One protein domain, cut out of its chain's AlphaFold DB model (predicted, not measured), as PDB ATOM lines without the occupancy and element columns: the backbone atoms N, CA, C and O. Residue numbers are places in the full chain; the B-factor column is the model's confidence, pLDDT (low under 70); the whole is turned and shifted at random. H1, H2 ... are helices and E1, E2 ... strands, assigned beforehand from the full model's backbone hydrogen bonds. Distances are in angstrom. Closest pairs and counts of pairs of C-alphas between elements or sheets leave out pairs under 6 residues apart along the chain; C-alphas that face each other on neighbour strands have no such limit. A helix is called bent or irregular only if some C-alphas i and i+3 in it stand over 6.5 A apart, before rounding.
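This is residues 2 to 54 and 67 to 115 of the 190 residues of the protein "Mu-like prophage major head subunit gpT family protein" of Candidatus Erwinia dacicola (UniProt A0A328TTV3). Two long helices, H1 and H3, pack on each other at a slant in one half of a rod; long links connect H1 to E1 and E2 to short H2, and E1 and E2 make a tiny ribbon in the other half. The 102 printed residues, under half in named elements, hold three named helices and two strands, in order H1, E1, E2, H2, H3; the class is mostly helix. The whole is extended, radius of gyration of the C-alphas 20.7 A, spanning 70 by 26 by 17 A.

Find E1 at residues 44 to 46 and E2 at 74 to 76. H1, residues 6 to 24, runs 27.0 A from C-alpha 6 at (277.597, 212.721, 201.818). H2 is residues 88 to 92; H3, residues 97 to 115, runs 29.1 A to (259.039, 183.301, 217.082) and is irregular, C-alphas 111 and 114 being 7.1 A apart.

E1 and E2 are antiparallel at 169 degrees, with N 45 and O 75 within hydrogen-bond range at 2.9 A. H1 and H3 touch, closest at the C-alphas of Gly 23 and Thr 104, 4.2 A, a steep tilt of 40 degrees, the same way. H2 touches no helix. Every O i to N i+4 pair is within range in H1 and H2, 12 of 15 in H3.

C-alphas 2 and 67, the farthest apart, are 70.3 A apart. Residues 55 to 66 are not printed; C-alphas 54 and 67 are 9.8 A apart across the cut. pLDDT is under 70 at residues 2, 48 to 54 and 67 to 72.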
ATOM      1  N   ALA A   2     289.372 206.617 202.838       65.75
ATOM      2  CA  ALA A   2     288.134 207.020 202.178       65.75
ATOM      3  C   ALA A   2     287.677 208.400 202.687       65.75
ATOM      4  O   ALA A   2     287.653 208.659 203.892       65.75
ATOM      5  N   ALA A   3     287.315 209.305 201.774       78.81
ATOM      6  CA  ALA A   3     286.797 210.617 202.147       78.81
ATOM      7  C   ALA A   3     285.417 210.474 202.812       78.81
ATOM      8  O   ALA A   3     284.501 209.884 202.236       78.81
ATOM      9  N   ILE A   4     285.239 211.034 204.012       86.31
ATOM     10  CA  ILE A   4     283.924 211.091 204.661       86.31
ATOM     11  C   ILE A   4     283.151 212.246 204.033       86.31
ATOM     12  O   ILE A   4     283.358 213.408 204.377       86.31
ATOM     13  N   ASN A   5     282.264 211.915 203.103       90.75
ATOM     14  CA  ASN A   5     281.377 212.864 202.449       90.75
ATOM     15  C   ASN A   5     279.967 212.271 202.325       90.75
ATOM     16  O   ASN A   5     279.743 211.083 202.569       90.75
ATOM     17  N   LYS A   6     279.006 213.113 201.937       91.44
ATOM     18  CA  LYS A   6     277.597 212.721 201.818       91.44
ATOM     19  C   LYS A   6     277.398 211.534 200.868       91.44
ATOM     20  O   LYS A   6     276.677 210.610 201.219       91.44
ATOM     21  N   ALA A   7     278.066 211.533 199.712       90.69
ATOM     22  CA  ALA A   7     277.923 210.477 198.710       90.69
ATOM     23  C   ALA A   7     278.375 209.106 199.246       90.69
ATOM     24  O   ALA A   7     277.628 208.132 199.161       90.69
ATOM     25  N   ASN A   8     279.546 209.043 199.880       87.50
ATOM     26  CA  ASN A   8     280.103 207.805 200.428       87.50
ATOM     27  C   ASN A   8     279.268 207.264 201.596       87.50
ATOM     28  O   ASN A   8     279.041 206.058 201.691       87.50
ATOM     29  N   LEU A   9     278.748 208.149 202.456       91.44
ATOM     30  CA  LEU A   9     277.844 207.754 203.539       91.44
ATOM     31  C   LEU A   9     276.509 207.213 203.007       91.44
ATOM     32  O   LEU A   9     275.997 206.229 203.541       91.44
ATOM     33  N   SER A  10     275.963 207.800 201.938       92.75
ATOM     34  CA  SER A  10     274.748 207.291 201.292       92.75
ATOM     35  C   SER A  10     274.953 205.896 200.699       92.75
ATOM     36  O   SER A  10     274.106 205.025 200.895       92.75
ATOM     37  N   VAL A  11     276.086 205.649 200.035       91.31
ATOM     38  CA  VAL A  11     276.420 204.322 199.488       91.31
ATOM     39  C   VAL A  11     276.571 203.286 200.602       91.31
ATOM     40  O   VAL A  11     276.009 202.194 200.505       91.31
ATOM     41  N   LEU A  12     277.265 203.635 201.692       91.44
ATOM     42  CA  LEU A  12     277.395 202.759 202.855       91.44
ATOM     43  C   LEU A  12     276.024 202.409 203.446       91.44
ATOM     44  O   LEU A  12     275.733 201.238 203.673       91.44
ATOM     45  N   PHE A  13     275.157 203.405 203.635       92.44
ATOM     46  CA  PHE A  13     273.806 203.183 204.146       92.44
ATOM     47  C   PHE A  13     272.991 202.253 203.241       92.44
ATOM     48  O   PHE A  13     272.354 201.320 203.727       92.44
ATOM     49  N   MET A  14     273.041 202.453 201.920       95.12
ATOM     50  CA  MET A  14     272.371 201.567 200.963       95.12
ATOM     51  C   MET A  14     272.906 200.134 201.026       95.12
ATOM     52  O   MET A  14     272.122 199.187 200.972       95.12
ATOM     53  N   SER A  15     274.223 199.973 201.168       93.81
ATOM     54  CA  SER A  15     274.865 198.664 201.304       93.81
ATOM     55  C   SER A  15     274.396 197.937 202.567       93.81
ATOM     56  O   SER A  15     273.927 196.802 202.494       93.81
ATOM     57  N   LEU A  16     274.407 198.621 203.715       94.69
ATOM     58  CA  LEU A  16     273.933 198.059 204.981       94.69
ATOM     59  C   LEU A  16     272.436 197.747 204.943       94.69
ATOM     60  O   LEU A  16     272.022 196.679 205.390       94.69
ATOM     61  N   LYS A  17     271.626 198.623 204.338       95.00
ATOM     62  CA  LYS A  17     270.197 198.369 204.114       95.00
ATOM     63  C   LYS A  17     269.981 197.109 203.277       95.00
ATOM     64  O   LYS A  17     269.119 196.300 203.608       95.00
ATOM     65  N   LYS A  18     270.772 196.913 202.218       96.50
ATOM     66  CA  LYS A  18     270.719 195.705 201.387       96.50
ATOM     67  C   LYS A  18     271.095 194.455 202.187       96.50
ATOM     68  O   LYS A  18     270.393 193.454 202.081       96.50
ATOM     69  N   SER A  19     272.149 194.511 203.004       95.75
ATOM     70  CA  SER A  19     272.530 193.411 203.904       95.75
ATOM     71  C   SER A  19     271.417 193.070 204.898       95.75
ATOM     72  O   SER A  19     271.067 191.902 205.039       95.75
ATOM     73  N   PHE A  20     270.795 194.077 205.514       95.56
ATOM     74  CA  PHE A  20     269.657 193.895 206.418       95.56
ATOM     75  C   PHE A  20     268.461 193.233 205.723       95.56
ATOM     76  O   PHE A  20     267.928 192.234 206.203       95.56
ATOM     77  N   GLN A  21     268.085 193.726 204.541       95.50
ATOM     78  CA  GLN A  21     267.026 193.124 203.726       95.50
ATOM     79  C   GLN A  21     267.358 191.691 203.284       95.50
ATOM     80  O   GLN A  21     266.454 190.879 203.104       95.50
ATOM     81  N   GLY A  22     268.643 191.377 203.094       95.88
ATOM     82  CA  GLY A  22     269.118 190.014 202.876       95.88
ATOM     83  C   GLY A  22     268.912 189.134 204.108       95.88
ATOM     84  O   GLY A  22     268.382 188.036 203.977       95.88
ATOM     85  N   GLY A  23     269.254 189.647 205.294       93.94
ATOM     86  CA  GLY A  23     269.065 188.979 206.582       93.94
ATOM     87  C   GLY A  23     267.615 188.594 206.872       93.94
ATOM     88  O   GLY A  23     267.366 187.464 207.285       93.94
ATOM     89  N   LEU A  24     266.658 189.475 206.560       93.88
ATOM     90  CA  LEU A  24     265.221 189.184 206.703       93.88
ATOM     91  C   LEU A  24     264.801 187.912 205.949       93.88
ATOM     92  O   LEU A  24     263.964 187.154 206.410       93.88
ATOM     93  N   LYS A  25     265.416 187.630 204.796       94.94
ATOM     94  CA  LYS A  25     265.084 186.449 203.981       94.94
ATOM     95  C   LYS A  25     265.703 185.151 204.505       94.94
ATOM     96  O   LYS A  25     265.381 184.080 203.993       94.94
ATOM     97  N   LEU A  26     266.634 185.239 205.455       92.88
ATOM     98  CA  LEU A  26     267.290 184.076 206.055       92.88
ATOM     99  C   LEU A  26     266.469 183.489 207.207       92.88
ATOM    100  O   LEU A  26     266.561 182.286 207.461       92.88
ATOM    101  N   GLY A  27     265.675 184.323 207.888       86.62
ATOM    102  CA  GLY A  27     264.752 183.882 208.928       86.62
ATOM    103  C   GLY A  27     263.653 182.992 208.350       86.62
ATOM    104  O   GLY A  27     263.140 183.231 207.257       86.62
ATOM    105  N   LYS A  28     263.312 181.924 209.073       92.00
ATOM    106  CA  LYS A  28     262.219 181.005 208.722       92.00
ATOM    107  C   LYS A  28     261.335 180.761 209.946       92.00
ATOM    108  O   LYS A  28     261.300 179.629 210.444       92.00
ATOM    109  N   PRO A  29     260.663 181.806 210.453       92.94
ATOM    110  CA  PRO A  29     259.854 181.707 211.658       92.94
ATOM    111  C   PRO A  29     258.746 180.656 211.515       92.94
ATOM    112  O   PRO A  29     258.241 180.400 210.420       92.94
ATOM    113  N   GLN A  30     258.378 180.031 212.628       93.31
ATOM    114  CA  GLN A  30     257.360 178.986 212.721       93.31
ATOM    115  C   GLN A  30     256.141 179.392 213.561       93.31
ATOM    116  O   GLN A  30     255.190 178.612 213.650       93.31
ATOM    117  N   TRP A  31     256.115 180.595 214.138       91.81
ATOM    118  CA  TRP A  31     255.045 181.082 215.013       91.81
ATOM    119  C   TRP A  31     253.666 181.019 214.357       91.81
ATOM    120  O   TRP A  31     252.675 180.767 215.036       91.81
ATOM    121  N   GLN A  32     253.586 181.160 213.031       90.38
ATOM    122  CA  GLN A  32     252.328 181.077 212.276       90.38
ATOM    123  C   GLN A  32     251.640 179.711 212.382       90.38
ATOM    124  O   GLN A  32     250.452 179.592 212.100       90.38
ATOM    125  N   ARG A  33     252.368 178.666 212.791       89.81
ATOM    126  CA  ARG A  33     251.801 177.332 213.024       89.81
ATOM    127  C   ARG A  33     250.989 177.249 214.316       89.81
ATOM    128  O   ARG A  33     250.207 176.321 214.470       89.81
ATOM    129  N   VAL A  34     251.221 178.174 215.245       86.75
ATOM    130  CA  VAL A  34     250.681 178.141 216.614       86.75
ATOM    131  C   VAL A  34     249.982 179.442 217.014       86.75
ATOM    132  O   VAL A  34     249.302 179.474 218.034       86.75
ATOM    133  N   ALA A  35     250.117 180.504 216.218       88.00
ATOM    134  CA  ALA A  35     249.519 181.808 216.470       88.00
ATOM    135  C   ALA A  35     249.042 182.472 215.172       88.00
ATOM    136  O   ALA A  35     249.610 182.286 214.095       88.00
ATOM    137  N   THR A  36     248.001 183.297 215.286       87.19
ATOM    138  CA  THR A  36     247.444 184.079 214.177       87.19
ATOM    139  C   THR A  36     247.932 185.522 214.241       87.19
ATOM    140  O   THR A  36     248.024 186.117 215.313       87.19
ATOM    141  N   ARG A  37     248.224 186.116 213.077       86.88
ATOM    142  CA  ARG A  37     248.599 187.529 212.978       86.88
ATOM    143  C   ARG A  37     247.363 188.416 213.047       86.88
ATOM    144  O   ARG A  37     246.512 188.329 212.167       86.88
ATOM    145  N   ILE A  38     247.330 189.335 214.006       84.31
ATOM    146  CA  ILE A  38     246.352 190.427 214.042       84.31
ATOM    147  C   ILE A  38     247.121 191.747 213.887       84.31
ATOM    148  O   ILE A  38     248.033 192.006 214.675       84.31
ATOM    149  N   PRO A  39     246.843 192.559 212.850       84.69
ATOM    150  CA  PRO A  39     247.511 193.844 212.677       84.69
ATOM    151  C   PRO A  39     247.097 194.821 213.787       84.69
ATOM    152  O   PRO A  39     245.921 194.926 214.117       84.69
ATOM    153  N   SER A  40     248.073 195.547 214.335       81.44
ATOM    154  CA  SER A  40     247.888 196.565 215.376       81.44
ATOM    155  C   SER A  40     248.378 197.914 214.864       81.44
ATOM    156  O   SER A  40     249.486 197.985 214.332       81.44
ATOM    157  N   THR A  41     247.582 198.970 215.017       80.06
ATOM    158  CA  THR A  41     247.956 200.343 214.616       80.06
ATOM    159  C   THR A  41     247.906 201.355 215.764       80.06
ATOM    160  O   THR A  41     248.404 202.465 215.604       80.06
ATOM    161  N   GLY A  42     247.319 200.993 216.913       82.56
ATOM    162  CA  GLY A  42     247.216 201.847 218.103       82.56
ATOM    163  C   GLY A  42     248.319 201.597 219.137       82.56
ATOM    164  O   GLY A  42     249.280 200.886 218.874       82.56
ATOM    165  N   ALA A  43     248.170 202.149 220.345       75.81
ATOM    166  CA  ALA A  43     249.069 201.860 221.473       75.81
ATOM    167  C   ALA A  43     248.801 200.482 222.114       75.81
ATOM    168  O   ALA A  43     249.671 199.903 222.760       75.81
ATOM    169  N   ALA A  44     247.593 199.951 221.938       78.25
ATOM    170  CA  ALA A  44     247.181 198.646 222.425       78.25
ATOM    171  C   ALA A  44     246.044 198.100 221.557       78.25
ATOM    172  O   ALA A  44     245.298 198.870 220.950       78.25
ATOM    173  N   ASN A  45     245.887 196.779 221.554       78.06
ATOM    174  CA  ASN A  45     244.684 196.131 221.049       78.06
ATOM    175  C   ASN A  45     243.789 195.734 222.213       78.06
ATOM    176  O   ASN A  45     244.239 195.080 223.157       78.06
ATOM    177  N   TYR A  46     242.521 196.104 222.105       76.69
ATOM    178  CA  TYR A  46     241.484 195.729 223.048       76.69
ATOM    179  C   TYR A  46     240.625 194.615 222.447       76.69
ATOM    180  O   TYR A  46     240.116 194.739 221.330       76.69
ATOM    181  N   TYR A  47     240.483 193.519 223.184       74.19
ATOM    182  CA  TYR A  47     239.862 192.283 222.719       74.19
ATOM    183  C   TYR A  47     238.622 191.910 223.543       74.19
ATOM    184  O   TYR A  47     238.503 190.780 224.006       74.19
ATOM    185  N   ALA A  48     237.658 192.828 223.673       67.81
ATOM    186  CA  ALA A  48     236.357 192.526 224.295       67.81
ATOM    187  C   ALA A  48     235.548 191.425 223.586       67.81
ATOM    188  O   ALA A  48     234.576 190.918 224.129       67.81
ATOM    189  N   TRP A  49     235.920 191.068 222.355       62.97
ATOM    190  CA  TRP A  49     235.224 190.079 221.531       62.97
ATOM    191  C   TRP A  49     235.803 188.663 221.640       62.97
ATOM    192  O   TRP A  49     235.286 187.772 220.977       62.97
ATOM    193  N   LEU A  50     236.865 188.435 222.431       65.06
ATOM    194  CA  LEU A  50     237.485 187.104 222.591       65.06
ATOM    195  C   LEU A  50     236.546 186.057 223.206       65.06
ATOM    196  O   LEU A  50     236.878 184.872 223.247       65.06
ATOM    197  N   GLU A  51     235.370 186.477 223.655       64.19
ATOM    198  CA  GLU A  51     234.306 185.564 224.010       64.19
ATOM    199  C   GLU A  51     233.819 184.778 222.802       64.19
ATOM    200  O   GLU A  51     233.600 185.303 221.709       64.19
ATOM    201  N   MET A  52     233.645 183.478 223.012       61.00
ATOM    202  CA  MET A  52     233.245 182.573 221.953       61.00
ATOM    203  C   MET A  52     231.859 182.980 221.445       61.00
ATOM    204  O   MET A  52     230.862 182.853 222.159       61.00
ATOM    205  N   PHE A  53     231.803 183.470 220.205       61.94
ATOM    206  CA  PHE A  53     230.541 183.761 219.533       61.94
ATOM    207  C   PHE A  53     229.642 182.517 219.630       61.94
ATOM    208  O   PHE A  53     230.124 181.402 219.384       61.94
ATOM    209  N   PRO A  54     228.363 182.660 220.026       67.94
ATOM    210  CA  PRO A  54     227.498 181.511 220.229       67.94
ATOM    211  C   PRO A  54     227.425 180.679 218.948       67.94
ATOM    212  O   PRO A  54     227.369 181.214 217.839       67.94
ATOM    213  N   LYS A  67     223.797 187.664 225.667       62.44
ATOM    214  CA  LYS A  67     224.690 188.691 226.207       62.44
ATOM    215  C   LYS A  67     226.101 188.113 226.257       62.44
ATOM    216  O   LYS A  67     226.298 187.067 226.870       62.44
ATOM    217  N   LEU A  68     227.042 188.788 225.608       60.84
ATOM    218  CA  LEU A  68     228.464 188.558 225.832       60.84
ATOM    219  C   LEU A  68     228.787 189.104 227.234       60.84
ATOM    220  O   LEU A  68     228.294 190.175 227.606       60.84
ATOM    221  N   LEU A  69     229.510 188.329 228.036       58.97
ATOM    222  CA  LEU A  69     230.125 188.804 229.266       58.97
ATOM    223  C   LEU A  69     231.184 189.873 228.887       58.97
ATOM    224  O   LEU A  69     231.528 190.080 227.722       58.97
ATOM    225  N   ALA A  70     231.601 190.685 229.853       57.88
ATOM    226  CA  ALA A  70     232.543 191.773 229.605       57.88
ATOM    227  C   ALA A  70     233.891 191.401 230.223       57.88
ATOM    228  O   ALA A  70     234.119 191.641 231.409       57.88
ATOM    229  N   HIS A  71     234.770 190.791 229.429       62.12
ATOM    230  CA  HIS A  71     236.170 190.607 229.799       62.12
ATOM    231  C   HIS A  71     237.055 191.618 229.061       62.12
ATOM    232  O   HIS A  71     237.168 191.608 227.835       62.12
ATOM    233  N   ASP A  72     237.724 192.477 229.830       66.56
ATOM    234  CA  ASP A  72     238.665 193.466 229.310       66.56
ATOM    235  C   ASP A  72     240.045 192.828 229.117       66.56
ATOM    236  O   ASP A  72     240.866 192.790 230.034       66.56
ATOM    237  N   PHE A  73     240.324 192.319 227.915       73.06
ATOM    238  CA  PHE A  73     241.669 191.864 227.557       73.06
ATOM    239  C   PHE A  73     242.375 192.901 226.686       73.06
ATOM    240  O   PHE A  73     242.043 193.086 225.514       73.06
ATOM    241  N   THR A  74     243.373 193.569 227.262       78.69
ATOM    242  CA  THR A  74     244.174 194.587 226.575       78.69
ATOM    243  C   THR A  74     245.598 194.091 226.395       78.69
ATOM    244  O   THR A  74     246.278 193.763 227.366       78.69
ATOM    245  N   VAL A  75     246.075 194.090 225.152       81.06
ATOM    246  CA  VAL A  75     247.473 193.790 224.828       81.06
ATOM    247  C   VAL A  75     248.164 195.087 224.417       81.06
ATOM    248  O   VAL A  75     247.863 195.601 223.335       81.06
ATOM    249  N   PRO A  76     249.069 195.641 225.246       81.81
ATOM    250  CA  PRO A  76     249.836 196.820 224.872       81.81
ATOM    251  C   PRO A  76     250.861 196.472 223.791       81.81
ATOM    252  O   PRO A  76     251.513 195.425 223.850       81.81
ATOM    253  N   ASN A  77     251.032 197.374 222.828       85.00
ATOM    254  CA  ASN A  77     252.132 197.290 221.880       85.00
ATOM    255  C   ASN A  77     253.440 197.643 222.600       85.00
ATOM    256  O   ASN A  77     253.481 198.544 223.437       85.00
ATOM    257  N   LYS A  78     254.504 196.906 222.283       85.25
ATOM    258  CA  LYS A  78     255.851 197.142 222.805       85.25
ATOM    259  C   LYS A  78     256.788 197.416 221.641       85.25
ATOM    260  O   LYS A  78     256.698 196.737 220.617       85.25
ATOM    261  N   ASP A  79     257.681 198.373 221.837       85.94
ATOM    262  CA  ASP A  79     258.701 198.727 220.860       85.94
ATOM    263  C   ASP A  79     259.962 197.887 221.081       85.94
ATOM    264  O   ASP A  79     260.374 197.642 222.218       85.94
ATOM    265  N   PHE A  80     260.575 197.447 219.983       86.50
ATOM    266  CA  PHE A  80     261.787 196.633 219.985       86.50
ATOM    267  C   PHE A  80     262.786 197.202 218.984       86.50
ATOM    268  O   PHE A  80     262.403 197.625 217.892       86.50
ATOM    269  N   GLU A  81     264.068 197.188 219.342       88.44
ATOM    270  CA  GLU A  81     265.129 197.707 218.486       88.44
ATOM    271  C   GLU A  81     266.351 196.788 218.430       88.44
ATOM    272  O   GLU A  81     266.715 196.123 219.398       88.44
ATOM    273  N   ALA A  82     267.009 196.799 217.273       86.00
ATOM    274  CA  ALA A  82     268.334 196.239 217.068       86.00
ATOM    275  C   ALA A  82     269.131 197.224 216.203       86.00
ATOM    276  O   ALA A  82     268.863 197.381 215.010       86.00
ATOM    277  N   THR A  83     270.101 197.908 216.812       88.44
ATOM    278  CA  THR A  83     270.803 199.037 216.182       88.44
ATOM    279  C   THR A  83     272.240 198.669 215.813       88.44
ATOM    280  O   THR A  83     273.018 198.217 216.651       88.44
ATOM    281  N   VAL A  84     272.620 198.911 214.554       89.69
ATOM    282  CA  VAL A  84     274.000 198.745 214.065       89.69
ATOM    283  C   VAL A  84     274.698 200.104 214.043       89.69
ATOM    284  O   VAL A  84     274.298 201.003 213.304       89.69
ATOM    285  N   VAL A  85     275.763 200.250 214.833       90.88
ATOM    286  CA  VAL A  85     276.514 201.508 214.964       90.88
ATOM    287  C   VAL A  85     277.819 201.436 214.182       90.88
ATOM    288  O   VAL A  85     278.699 200.644 214.512       90.88
ATOM    289  N   VAL A  86     277.985 202.312 213.188       91.12
ATOM    290  CA  VAL A  86     279.227 202.426 212.411       91.12
ATOM    291  C   VAL A  86     280.148 203.483 213.014       91.12
ATOM    292  O   VAL A  86     279.808 204.664 213.087       91.12
ATOM    293  N   LYS A  87     281.359 203.079 213.402       92.44
ATOM    294  CA  LYS A  87     282.378 204.000 213.919       92.44
ATOM    295  C   LYS A  87     282.982 204.843 212.797       92.44
ATOM    296  O   LYS A  87     283.438 204.311 211.788       92.44
ATOM    297  N   ARG A  88     283.111 206.155 213.035       91.00
ATOM    298  CA  ARG A  88     283.757 207.098 212.102       91.00
ATOM    299  C   ARG A  88     285.164 206.659 211.694       91.00
ATOM    300  O   ARG A  88     285.509 206.771 210.523       91.00
ATOM    301  N   ASN A  89     285.965 206.169 212.641       91.50
ATOM    302  CA  ASN A  89     287.342 205.749 212.361       91.50
ATOM    303  C   ASN A  89     287.378 204.552 211.406       91.50
ATOM    304  O   ASN A  89     288.123 204.581 210.439       91.50
ATOM    305  N   HIS A  90     286.459 203.592 211.552       90.56
ATOM    306  CA  HIS A  90     286.385 202.449 210.636       90.56
ATOM    307  C   HIS A  90     286.029 202.868 209.202       90.56
ATOM    308  O   HIS A  90     286.399 202.181 208.261       90.56
ATOM    309  N   ILE A  91     285.336 203.998 209.019       88.44
ATOM    310  CA  ILE A  91     285.088 204.564 207.685       88.44
ATOM    311  C   ILE A  91     286.377 205.162 207.106       88.44
ATOM    312  O   ILE A  91     286.654 204.984 205.924       88.44
ATOM    313  N   LYS A  92     287.177 205.863 207.921       86.94
ATOM    314  CA  LYS A  92     288.457 206.442 207.471       86.94
ATOM    315  C   LYS A  92     289.466 205.359 207.086       86.94
ATOM    316  O   LYS A  92     290.137 205.491 206.057       86.94
ATOM    317  N   ASP A  93     289.498 204.304 207.894       88.88
ATOM    318  CA  ASP A  93     290.465 203.207 207.836       88.88
ATOM    319  C   ASP A  93     290.010 202.052 206.921       88.88
ATOM    320  O   ASP A  93     290.676 201.026 206.857       88.88
ATOM    321  N   ASP A  94     288.879 202.210 206.219       84.56
ATOM    322  CA  ASP A  94     288.291 201.218 205.299       84.56
ATOM    323  C   ASP A  94     287.984 199.843 205.939       84.56
ATOM    324  O   ASP A  94     288.023 198.783 205.318       84.56
ATOM    325  N   GLN A  95     287.617 199.851 207.220       87.19
ATOM    326  CA  GLN A  95     287.258 198.665 208.000       87.19
ATOM    327  C   GLN A  95     285.741 198.416 207.987       87.19
ATOM    328  O   GLN A  95     285.092 198.314 209.032       87.19
ATOM    329  N   LEU A  96     285.147 198.354 206.792       86.75
ATOM    330  CA  LEU A  96     283.686 198.310 206.630       86.75
ATOM    331  C   LEU A  96     283.091 196.900 206.518       86.75
ATOM    332  O   LEU A  96     281.893 196.726 206.748       86.75
ATOM    333  N   GLY A  97     283.913 195.885 206.227       84.38
ATOM    334  CA  GLY A  97     283.449 194.510 205.991       84.38
ATOM    335  C   GLY A  97     282.660 193.892 207.154       84.38
ATOM    336  O   GLY A  97     281.749 193.096 206.931       84.38
ATOM    337  N   ILE A  98     282.936 194.311 208.394       89.19
ATOM    338  CA  ILE A  98     282.262 193.798 209.597       89.19
ATOM    339  C   ILE A  98     280.784 194.206 209.681       89.19
ATOM    340  O   ILE A  98     279.954 193.448 210.183       89.19
ATOM    341  N   TYR A  99     280.431 195.386 209.167       92.88
ATOM    342  CA  TYR A  99     279.091 195.948 209.346       92.88
ATOM    343  C   TYR A  99     278.055 195.275 208.449       92.88
ATOM    344  O   TYR A  99     276.886 195.210 208.817       92.88
ATOM    345  N   GLY A 100     278.472 194.714 207.310       92.00
ATOM    346  CA  GLY A 100     277.579 193.923 206.462       92.00
ATOM    347  C   GLY A 100     277.070 192.668 207.177       92.00
ATOM    348  O   GLY A 100     275.878 192.358 207.117       92.00
ATOM    349  N   VAL A 101     277.949 191.977 207.912       92.75
ATOM    350  CA  VAL A 101     277.584 190.793 208.710       92.75
ATOM    351  C   VAL A 101     276.665 191.191 209.861       92.75
ATOM    352  O   VAL A 101     275.632 190.557 210.058       92.75
ATOM    353  N   GLN A 102     276.979 192.283 210.564       94.50
ATOM    354  CA  GLN A 102     276.125 192.809 211.634       94.50
ATOM    355  C   GLN A 102     274.734 193.206 211.126       94.50
ATOM    356  O   GLN A 102     273.735 192.833 211.733       94.50
ATOM    357  N   ALA A 103     274.649 193.900 209.987       94.94
ATOM    358  CA  ALA A 103     273.376 194.266 209.371       94.94
ATOM    359  C   ALA A 103     272.567 193.031 208.946       94.94
ATOM    360  O   ALA A 103     271.354 192.996 209.133       94.94
ATOM    361  N   THR A 104     273.234 191.997 208.427       95.19
ATOM    362  CA  THR A 104     272.589 190.724 208.070       95.19
ATOM    363  C   THR A 104     272.041 190.017 209.308       95.19
ATOM    364  O   THR A 104     270.886 189.600 209.313       95.19
ATOM    365  N   ALA A 105     272.836 189.932 210.378       93.94
ATOM    366  CA  ALA A 105     272.420 189.335 211.643       93.94
ATOM    367  C   ALA A 105     271.247 190.100 212.280       93.94
ATOM    368  O   ALA A 105     270.298 189.477 212.748       93.94
ATOM    369  N   ALA A 106     271.261 191.436 212.223       94.00
ATOM    370  CA  ALA A 106     270.150 192.266 212.686       94.00
ATOM    371  C   ALA A 106     268.862 191.993 211.892       94.00
ATOM    372  O   ALA A 106     267.797 191.849 212.484       94.00
ATOM    373  N   GLY A 107     268.955 191.855 210.563       94.69
ATOM    374  CA  GLY A 107     267.810 191.482 209.728       94.69
ATOM    375  C   GLY A 107     267.264 190.094 210.065       94.69
ATOM    376  O   GLY A 107     266.059 189.916 210.184       94.69
ATOM    377  N   GLN A 108     268.143 189.114 210.279       95.25
ATOM    378  CA  GLN A 108     267.722 187.767 210.669       95.25
ATOM    379  C   GLN A 108     267.050 187.750 212.050       95.25
ATOM    380  O   GLN A 108     266.030 187.088 212.221       95.25
ATOM    381  N   SER A 109     267.598 188.485 213.021       94.56
ATOM    382  CA  SER A 109     267.005 188.629 214.354       94.56
ATOM    383  C   SER A 109     265.629 189.292 214.284       94.56
ATOM    384  O   SER A 109     264.692 188.791 214.894       94.56
ATOM    385  N   ALA A 110     265.467 190.338 213.466       93.31
ATOM    386  CA  ALA A 110     264.176 190.993 213.266       93.31
ATOM    387  C   ALA A 110     263.108 190.044 212.689       93.31
ATOM    388  O   ALA A 110     261.956 190.098 213.112       93.31
ATOM    389  N   GLU A 111     263.479 189.151 211.763       94.44
ATOM    390  CA  GLU A 111     262.546 188.160 211.201       94.44
ATOM    391  C   GLU A 111     262.194 187.043 212.200       94.44
ATOM    392  O   GLU A 111     261.066 186.554 212.219       94.44
ATOM    393  N   MET A 112     263.147 186.631 213.040       94.56
ATOM    394  CA  MET A 112     262.938 185.587 214.055       94.56
ATOM    395  C   MET A 112     262.274 186.108 215.334       94.56
ATOM    396  O   MET A 112     261.752 185.315 216.114       94.56
ATOM    397  N   TRP A 113     262.243 187.423 215.544       92.25
ATOM    398  CA  TRP A 113     261.701 188.035 216.754       92.25
ATOM    399  C   TRP A 113     260.273 187.576 217.119       92.25
ATOM    400  O   TRP A 113     260.029 187.249 218.284       92.25
ATOM    401  N   PRO A 114     259.313 187.462 216.175       91.81
ATOM    402  CA  PRO A 114     257.978 186.976 216.515       91.81
ATOM    403  C   PRO A 114     257.955 185.518 217.005       91.81
ATOM    404  O   PRO A 114     257.096 185.180 217.817       91.81
ATOM    405  N   ASP A 115     258.890 184.667 216.557       92.75
ATOM    406  CA  ASP A 115     259.039 183.301 217.082       92.75
ATOM    407  C   ASP A 115     259.395 183.335 218.565       92.75
ATOM    408  O   ASP A 115     258.738 182.668 219.364       92.75
TER     409      ASP A 115